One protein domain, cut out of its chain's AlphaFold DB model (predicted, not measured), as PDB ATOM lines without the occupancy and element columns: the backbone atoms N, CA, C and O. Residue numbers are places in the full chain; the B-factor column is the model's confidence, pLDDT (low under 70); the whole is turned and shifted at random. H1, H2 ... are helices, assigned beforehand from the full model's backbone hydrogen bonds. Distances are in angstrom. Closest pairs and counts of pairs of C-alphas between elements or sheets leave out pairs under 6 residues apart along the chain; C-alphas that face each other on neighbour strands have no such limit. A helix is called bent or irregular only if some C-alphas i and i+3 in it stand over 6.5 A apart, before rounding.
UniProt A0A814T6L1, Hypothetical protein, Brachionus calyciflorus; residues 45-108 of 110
ATOM      1  N   GLY A  45      -2.355  31.441  19.211       73.94
ATOM      2  CA  GLY A  45      -3.632  31.235  19.902       73.94
ATOM      3  C   GLY A  45      -4.794  31.988  19.247       73.94
ATOM      4  O   GLY A  45      -5.833  31.387  18.969       73.94
ATOM      5  N   ASN A  46      -4.605  33.274  18.931       73.75
ATOM      6  CA  ASN A  46      -5.611  34.061  18.215       73.75
ATOM      7  C   ASN A  46      -5.780  33.579  16.773       73.75
ATOM      8  O   ASN A  46      -6.901  33.560  16.277       73.75
ATOM      9  N   CYS A  47      -4.702  33.139  16.122       75.19
ATOM     10  CA  CYS A  47      -4.762  32.626  14.756       75.19
ATOM     11  C   CYS A  47      -5.571  31.315  14.679       75.19
ATOM     12  O   CYS A  47      -6.488  31.191  13.866       75.19
ATOM     13  N   CYS A  48      -5.341  30.369  15.600       75.56
ATOM     14  CA  CYS A  48      -6.178  29.173  15.724       75.56
ATOM     15  C   CYS A  48      -7.631  29.528  16.077       75.56
ATOM     16  O   CYS A  48      -8.554  28.941  15.519       75.56
ATOM     17  N   TYR A  49      -7.851  30.500  16.964       75.06
ATOM     18  CA  TYR A  49      -9.198  30.933  17.336       75.06
ATOM     19  C   TYR A  49      -9.957  31.581  16.166       75.06
ATOM     20  O   TYR A  49     -11.129  31.271  15.957       75.06
ATOM     21  N   ALA A  50      -9.289  32.405  15.355       75.50
ATOM     22  CA  ALA A  50      -9.844  32.985  14.135       75.50
ATOM     23  C   ALA A  50     -10.157  31.916  13.074       75.50
ATOM     24  O   ALA A  50     -11.182  32.009  12.399       75.50
ATOM     25  N   TYR A  51      -9.329  30.872  12.965       73.25
ATOM     26  CA  TYR A  51      -9.568  29.751  12.052       73.25
ATOM     27  C   TYR A  51     -10.746  28.864  12.492       73.25
ATOM     28  O   TYR A  51     -11.567  28.473  11.666       73.25
ATOM     29  N   PHE A  52     -10.863  28.563  13.791       78.75
ATOM     30  CA  PHE A  52     -11.931  27.709  14.330       78.75
ATOM     31  C   PHE A  52     -13.270  28.439  14.520       78.75
ATOM     32  O   PHE A  52     -14.320  27.848  14.275       78.75
ATOM     33  N   CYS A  53     -13.263  29.705  14.953       78.88
ATOM     34  CA  CYS A  53     -14.459  30.546  15.045       78.88
ATOM     35  C   CYS A  53     -14.183  31.984  14.586       78.88
ATOM     36  O   CYS A  53     -14.091  32.923  15.382       78.88
ATOM     37  N   MET A  54     -14.156  32.171  13.268       73.94
ATOM     38  CA  MET A  54     -14.016  33.481  12.633       73.94
ATOM     39  C   MET A  54     -15.035  34.539  13.111       73.94
ATOM     40  O   MET A  54     -14.609  35.651  13.431       73.94
ATOM     41  N   PRO A  55     -16.353  34.252  13.240       75.00
ATOM     42  CA  PRO A  55     -17.300  35.265  13.705       75.00
ATOM     43  C   PRO A  55     -17.063  35.652  15.169       75.00
ATOM     44  O   PRO A  55     -17.148  36.829  15.498       75.00
ATOM     45  N   CYS A  56     -16.695  34.700  16.035       80.50
ATOM     46  CA  CYS A  56     -16.392  34.981  17.440       80.50
ATOM     47  C   CYS A  56     -15.148  35.870  17.592       80.50
ATOM     48  O   CYS A  56     -15.120  36.764  18.438       80.50
ATOM     49  N   PHE A  57     -14.111  35.606  16.791       81.25
ATOM     50  CA  PHE A  57     -12.908  36.433  16.747       81.25
ATOM     51  C   PHE A  57     -13.241  37.847  16.281       81.25
ATOM     52  O   PHE A  57     -12.836  38.817  16.916       81.25
ATOM     53  N   LEU A  58     -14.059  37.975  15.235       77.81
ATOM     54  CA  LEU A  58     -14.457  39.281  14.739       77.81
ATOM     55  C   LEU A  58     -15.263  40.057  15.795       77.81
ATOM     56  O   LEU A  58     -14.984  41.227  16.012       77.81
ATOM     57  N   CYS A  59     -16.166  39.412  16.540       80.62
ATOM     58  CA  CYS A  59     -16.874  40.053  17.657       80.62
ATOM     59  C   CYS A  59     -15.917  40.675  18.690       80.62
ATOM     60  O   CYS A  59     -16.128  41.819  19.086       80.62
ATOM     61  N   LYS A  60     -14.837  39.968  19.062       80.44
ATOM     62  CA  LYS A  60     -13.787  40.503  19.949       80.44
ATOM     63  C   LYS A  60     -13.108  41.739  19.356       80.44
ATOM     64  O   LYS A  60     -12.994  42.752  20.028       80.44
ATOM     65  N   VAL A  61     -12.719  41.687  18.081       81.38
ATOM     66  CA  VAL A  61     -12.060  42.822  17.409       81.38
ATOM     67  C   VAL A  61     -12.991  44.043  17.323       81.38
ATOM     68  O   VAL A  61     -12.539  45.180  17.450       81.38
ATOM     69  N   TYR A  62     -14.296  43.829  17.130       81.75
ATOM     70  CA  TYR A  62     -15.293  44.903  17.147       81.75
ATOM     71  C   TYR A  62     -15.477  45.500  18.545       81.75
ATOM     72  O   TYR A  62     -15.568  46.721  18.658       81.75
ATOM     73  N   GLU A  63     -15.478  44.676  19.594       82.56
ATOM     74  CA  GLU A  63     -15.496  45.141  20.986       82.56
ATOM     75  C   GLU A  63     -14.294  46.034  21.298       82.56
ATOM     76  O   GLU A  63     -14.466  47.141  21.806       82.56
ATOM     77  N   ASP A  64     -13.095  45.589  20.918       80.75
ATOM     78  CA  ASP A  64     -11.849  46.328  21.137       80.75
ATOM     79  C   ASP A  64     -11.828  47.659  20.369       80.75
ATOM     80  O   ASP A  64     -11.234  48.646  20.808       80.75
ATOM     81  N   ALA A  65     -12.517  47.714  19.228       76.88
ATOM     82  CA  ALA A  65     -12.715  48.935  18.457       76.88
ATOM     83  C   ALA A  65     -13.853  49.835  18.987       76.88
ATOM     84  O   ALA A  65     -14.046  50.931  18.457       76.88
ATOM     85  N   GLY A  66     -14.592  49.402  20.015       81.12
ATOM     86  CA  GLY A  66     -15.715  50.135  20.608       81.12
ATOM     87  C   GLY A  66     -17.026  50.042  19.820       81.12
ATOM     88  O   GLY A  66     -17.898  50.896  19.971       81.12
ATOM     89  N   GLU A  67     -17.171  49.032  18.965       80.94
ATOM     90  CA  GLU A  67     -18.337  48.806  18.113       80.94
ATOM     91  C   GLU A  67     -19.233  47.675  18.641       80.94
ATOM     92  O   GLU A  67     -18.876  46.909  19.535       80.94
ATOM     93  N   CYS A  68     -20.434  47.539  18.072       79.38
ATOM     94  CA  CYS A  68     -21.364  46.493  18.482       79.38
ATOM     95  C   CYS A  68     -20.862  45.095  18.078       79.38
ATOM     96  O   CYS A  68     -20.596  44.832  16.901       79.38
ATOM     97  N   MET A  69     -20.868  44.172  19.044       73.94
ATOM     98  CA  MET A  69     -20.626  42.729  18.892       73.94
ATOM     99  C   MET A  69     -21.437  42.060  17.777       73.94
ATOM    100  O   MET A  69     -21.055  41.009  17.279       73.94
ATOM    101  N   CYS A  70     -22.581  42.631  17.397       73.81
ATOM    102  CA  CYS A  70     -23.484  42.047  16.407       73.81
ATOM    103  C   CYS A  70     -23.094  42.387  14.961       73.81
ATOM    104  O   CYS A  70     -23.602  41.767  14.028       73.81
ATOM    105  N   THR A  71     -22.208  43.363  14.753       75.00
ATOM    106  CA  THR A  71     -21.788  43.830  13.417       75.00
ATOM    107  C   THR A  71     -21.217  42.712  12.524       75.00
ATOM    108  O   THR A  71     -21.633  42.627  11.366       75.00
ATOM    109  N   PRO A  72     -20.371  41.793  13.039       72.06
ATOM    110  CA  PRO A  72     -19.892  40.615  12.305       72.06
ATOM    111  C   PRO A  72     -21.013  39.701  11.815       72.06
ATOM    112  O   PRO A  72     -20.935  39.140  10.727       72.06
ATOM    113  N   PHE A  73     -22.058  39.539  12.629       70.12
ATOM    114  CA  PHE A  73     -23.164  38.630  12.349       70.12
ATOM    115  C   PHE A  73     -24.171  39.238  11.366       70.12
ATOM    116  O   PHE A  73     -24.736  38.531  10.539       70.12
ATOM    117  N   LEU A  74     -24.378  40.555  11.443       72.56
ATOM    118  CA  LEU A  74     -25.348  41.274  10.618       72.56
ATOM    119  C   LEU A  74     -24.807  41.653   9.235       72.56
ATOM    120  O   LEU A  74     -25.567  41.666   8.272       72.56
ATOM    121  N   CYS A  75     -23.520  41.995   9.135       69.50
ATOM    122  CA  CYS A  75     -22.926  42.552   7.915       69.50
ATOM    123  C   CYS A  75     -21.784  41.688   7.345       69.50
ATOM    124  O   CYS A  75     -21.302  41.947   6.246       69.50
ATOM    125  N   GLY A  76     -21.389  40.627   8.054       69.19
ATOM    126  CA  GLY A  76     -20.369  39.688   7.603       69.19
ATOM    127  C   GLY A  76     -18.940  40.231   7.692       69.19
ATOM    128  O   GLY A  76     -18.665  41.323   8.199       69.19
ATOM    129  N   VAL A  77     -18.011  39.427   7.175       68.38
ATOM    130  CA  VAL A  77     -16.554  39.665   7.208       68.38
ATOM    131  C   VAL A  77     -16.105  40.824   6.311       68.38
ATOM    132  O   VAL A  77     -15.019  41.368   6.488       68.38
ATOM    133  N   GLU A  78     -16.982  41.260   5.405       70.75
ATOM    134  CA  GLU A  78     -16.840  42.404   4.489       70.75
ATOM    135  C   GLU A  78     -16.529  43.725   5.221       70.75
ATOM    136  O   GLU A  78     -16.062  44.703   4.637       70.75
ATOM    137  N   THR A  79     -16.803  43.771   6.525       76.56
ATOM    138  CA  THR A  79     -16.677  44.961   7.365       76.56
ATOM    139  C   THR A  79     -15.276  45.166   7.960       76.56
ATOM    140  O   THR A  79     -14.952  46.268   8.412       76.56
ATOM    141  N   LEU A  80     -14.396  44.164   7.863       77.81
ATOM    142  CA  LEU A  80     -12.984  44.227   8.264       77.81
ATOM    143  C   LEU A  80     -12.201  45.444   7.717       77.81
ATOM    144  O   LEU A  80     -11.591  46.168   8.513       77.81
ATOM    145  N   PRO A  81     -12.206  45.742   6.399       78.06
ATOM    146  CA  PRO A  81     -11.482  46.896   5.859       78.06
ATOM    147  C   PRO A  81     -12.062  48.231   6.346       78.06
ATOM    148  O   PRO A  81     -11.328  49.214   6.488       78.06
ATOM    149  N   ILE A  82     -13.360  48.268   6.664       81.44
ATOM    150  CA  ILE A  82     -14.018  49.445   7.241       81.44
ATOM    151  C   ILE A  82     -13.477  49.683   8.650       81.44
ATOM    152  O   ILE A  82     -13.076  50.801   8.977       81.44
ATOM    153  N   LEU A  83     -13.391  48.630   9.464       80.12
ATOM    154  CA  LEU A  83     -12.854  48.714  10.818       80.12
ATOM    155  C   LEU A  83     -11.389  49.168  10.824       80.12
ATOM    156  O   LEU A  83     -11.019  50.080  11.562       80.12
ATOM    157  N   ARG A  84     -10.566  48.610   9.933       79.50
ATOM    158  CA  ARG A  84      -9.154  48.994   9.797       79.50
ATOM    159  C   ARG A  84      -8.985  50.452   9.362       79.50
ATOM    160  O   ARG A  84      -8.139  51.171   9.896       79.50
ATOM    161  N   THR A  85      -9.857  50.927   8.473       81.06
ATOM    162  CA  THR A  85      -9.905  52.338   8.063       81.06
ATOM    163  C   THR A  85     -10.318  53.253   9.217       81.06
ATOM    164  O   THR A  85      -9.750  54.338   9.386       81.06
ATOM    165  N   LYS A  86     -11.266  52.818  10.058       82.44
ATOM    166  CA  LYS A  86     -11.645  53.540  11.279       82.44
ATOM    167  C   LYS A  86     -10.475  53.645  12.250       82.44
ATOM    168  O   LYS A  86     -10.186  54.748  12.704       82.44
ATOM    169  N   ILE A  87      -9.750  52.550  12.487       82.00
ATOM    170  CA  ILE A  87      -8.535  52.534  13.318       82.00
ATOM    171  C   ILE A  87      -7.483  53.492  12.738       82.00
ATOM    172  O   ILE A  87      -6.955  54.328  13.469       82.00
ATOM    173  N   ARG A  88      -7.234  53.474  11.420       76.88
ATOM    174  CA  ARG A  88      -6.291  54.413  10.783       76.88
ATOM    175  C   ARG A  88      -6.672  55.871  11.039       76.88
ATOM    176  O   ARG A  88      -5.813  56.689  11.362       76.88
ATOM    177  N   THR A  89      -7.958  56.183  10.906       76.94
ATOM    178  CA  THR A  89      -8.481  57.541  11.099       76.94
ATOM    179  C   THR A  89      -8.413  57.960  12.570       76.94
ATOM    180  O   THR A  89      -8.024  59.088  12.865       76.94
ATOM    181  N   ALA A  90      -8.720  57.046  13.494       80.81
ATOM    182  CA  ALA A  90      -8.666  57.276  14.936       80.81
ATOM    183  C   ALA A  90      -7.231  57.515  15.433       80.81
ATOM    184  O   ALA A  90      -6.985  58.452  16.190       80.81
ATOM    185  N   TYR A  91      -6.273  56.720  14.952       78.94
ATOM    186  CA  TYR A  91      -4.872  56.788  15.372       78.94
ATOM    187  C   TYR A  91      -3.985  57.639  14.457       78.94
ATOM    188  O   TYR A  91      -2.780  57.691  14.676       78.94
ATOM    189  N   LYS A  92      -4.536  58.334  13.451       76.00
ATOM    190  CA  LYS A  92      -3.770  59.149  12.481       76.00
ATOM    191  C   LYS A  92      -2.588  58.377  11.870       76.00
ATOM    192  O   LYS A  92      -1.480  58.906  11.752       76.00
ATOM    193  N   ILE A  93      -2.833  57.118  11.516       78.44
ATOM    194  CA  ILE A  93      -1.839  56.254  10.871       78.44
ATOM    195  C   ILE A  93      -1.756  56.621   9.384       78.44
ATOM    196  O   ILE A  93      -2.785  56.884   8.763       78.44
ATOM    197  N   ASP A  94      -0.557  56.668   8.804       75.50
ATOM    198  CA  ASP A  94      -0.403  56.994   7.379       75.50
ATOM    199  C   ASP A  94      -0.684  55.766   6.496       75.50
ATOM    200  O   ASP A  94      -0.444  54.618   6.882       75.50
ATOM    201  N   GLY A  95      -1.239  55.980   5.304       71.75
ATOM    202  CA  GLY A  95      -1.473  54.910   4.333       71.75
ATOM    203  C   GLY A  95      -2.780  55.000   3.546       71.75
ATOM    204  O   GLY A  95      -3.789  55.545   3.986       71.75
ATOM    205  N   ALA A  96      -2.761  54.408   2.351       79.06
ATOM    206  CA  ALA A  96      -3.910  54.353   1.454       79.06
ATOM    207  C   ALA A  96      -4.901  53.247   1.852       79.06
ATOM    208  O   ALA A  96      -4.488  52.132   2.166       79.06
ATOM    209  N   MET A  97      -6.205  53.522   1.719       77.56
ATOM    210  CA  MET A  97      -7.281  52.541   1.957       77.56
ATOM    211  C   MET A  97      -7.116  51.266   1.116       77.56
ATOM    212  O   MET A  97      -7.387  50.168   1.588       77.56
ATOM    213  N   TRP A  98      -6.594  51.393  -0.107       77.94
ATOM    214  CA  TRP A  98      -6.314  50.254  -0.985       77.94
ATOM    215  C   TRP A  98      -5.352  49.238  -0.371       77.94
ATOM    216  O   TRP A  98      -5.502  48.048  -0.620       77.94
ATOM    217  N   LYS A  99      -4.402  49.676   0.466       77.31
ATOM    218  CA  LYS A  99      -3.509  48.741   1.159       77.31
ATOM    219  C   LYS A  99      -4.284  47.862   2.136       77.31
ATOM    220  O   LYS A  99      -4.003  46.676   2.198       77.31
ATOM    221  N   ASP A 100      -5.281  48.398   2.835       80.69
ATOM    222  CA  ASP A 100      -6.103  47.598   3.750       80.69
ATOM    223  C   ASP A 100      -6.996  46.613   3.012       80.69
ATOM    224  O   ASP A 100      -7.139  45.477   3.454       80.69
ATOM    225  N   LEU A 101      -7.556  47.025   1.873       80.19
ATOM    226  CA  LEU A 101      -8.324  46.118   1.030       80.19
ATOM    227  C   LEU A 101      -7.439  44.984   0.506       80.19
ATOM    228  O   LEU A 101      -7.833  43.828   0.586       80.19
ATOM    229  N   CYS A 102      -6.230  45.295   0.031       79.81
ATOM    230  CA  CYS A 102      -5.277  44.276  -0.402       79.81
ATOM    231  C   CYS A 102      -4.881  43.345   0.747       79.81
ATOM    232  O   CYS A 102      -4.778  42.146   0.533       79.81
ATOM    233  N   VAL A 103      -4.692  43.867   1.958       77.19
ATOM    234  CA  VAL A 103      -4.352  43.053   3.133       77.19
ATOM    235  C   VAL A 103      -5.501  42.127   3.511       77.19
ATOM    236  O   VAL A 103      -5.265  40.947   3.717       77.19
ATOM    237  N   VAL A 104      -6.748  42.596   3.527       76.81
ATOM    238  CA  VAL A 104      -7.896  41.717   3.807       76.81
ATOM    239  C   VAL A 104      -8.136  40.724   2.660       76.81
ATOM    240  O   VAL A 104      -8.495  39.578   2.905       76.81
ATOM    241  N   ALA A 105      -7.894  41.120   1.409       77.06
ATOM    242  CA  ALA A 105      -8.075  40.245   0.253       77.06
ATOM    243  C   ALA A 105      -7.000  39.146   0.150       77.06
ATOM    244  O   ALA A 105      -7.326  38.007  -0.172       77.06
ATOM    245  N   TRP A 106      -5.729  39.468   0.420       69.00
ATOM    246  CA  TRP A 106      -4.609  38.517   0.323       69.00
ATOM    247  C   TRP A 106      -4.253  37.831   1.641       69.00
ATOM    248  O   TRP A 106      -3.660  36.755   1.625       69.00
ATOM    249  N   CYS A 107      -4.596  38.440   2.771       68.00
ATOM    250  CA  CYS A 107      -4.227  37.994   4.111       68.00
ATOM    251  C   CYS A 107      -5.431  38.032   5.066       68.00
ATOM    252  O   CYS A 107      -5.250  38.192   6.258       68.00
ATOM    253  N   GLY A 108      -6.669  37.878   4.586       61.44
ATOM    254  CA  GLY A 108      -7.883  38.013   5.414       61.44
ATOM    255  C   GLY A 108      -8.025  37.033   6.588       61.44
ATOM    256  O   GLY A 108      -8.896  37.227   7.430       61.44
TER     257      GLY A 108
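This is residues 45 to 108 of the 110 residues of the protein "Hypothetical protein" of Brachionus calyciflorus (UniProt A0A814T6L1). Two small groups of helices meet through a thin contact: in one, H1 and the short H3 pack on H2; in the other, H5 folds back steeply across residues 80 to 85 of H4. Residues 77 to 83 of H4 join the groups at H2. The 64 printed residues include five named helices, H1 to H5 in chain order, and no named strand; the class is all helix. The whole is compact, with a radius of gyration of the C-alphas of 11.9 A, and spans 31 by 25 by 22 A.

Find C-alpha 45 at (-3.632, 31.235, 19.902); there H1, residues 45 to 52, begins and runs 10.6 A. Next comes H2, residues 54 to 64, 15.6 A, then H3, residues 71 to 75, 5.8 A. Look for C-alpha 77 at (-16.554, 39.665, 7.208), where H4, residues 77 to 91, begins its 22.3 A. H4 is irregular: C-alphas 78 and 81 are 7.1 A apart. H5, residues 97 to 107, runs 15.0 A to C-alpha 107 at (-4.227, 37.994, 4.111).

Start at the hub, H2. H1 touches it, closest at the C-alphas of Ala 50 and Phe 57, 5.3 A, at a steep tilt of 47 degrees, opposite ways. H3 touches H2 at C-alphas 58 and 72, 6.1 A. H4 only just touches H2, with 3 pairs of C-alphas within 8 A, closest 62 and 83, 7.8 A. H5 touches H4 at C-alphas 81 and 100, 5.8 A, at a steep tilt of 46 degrees, opposite ways. H2 and H5 are apart. Every O i to N i+4 pair is within hydrogen-bond range in H1, H2, H3 and H5; in H4, 9 of 11.

The farthest C-alphas, 52 and 92, are 32.5 A apart. The printed part has no cut and no long link. Confidence is under 70 at residues 75 to 77 and 106 to 108.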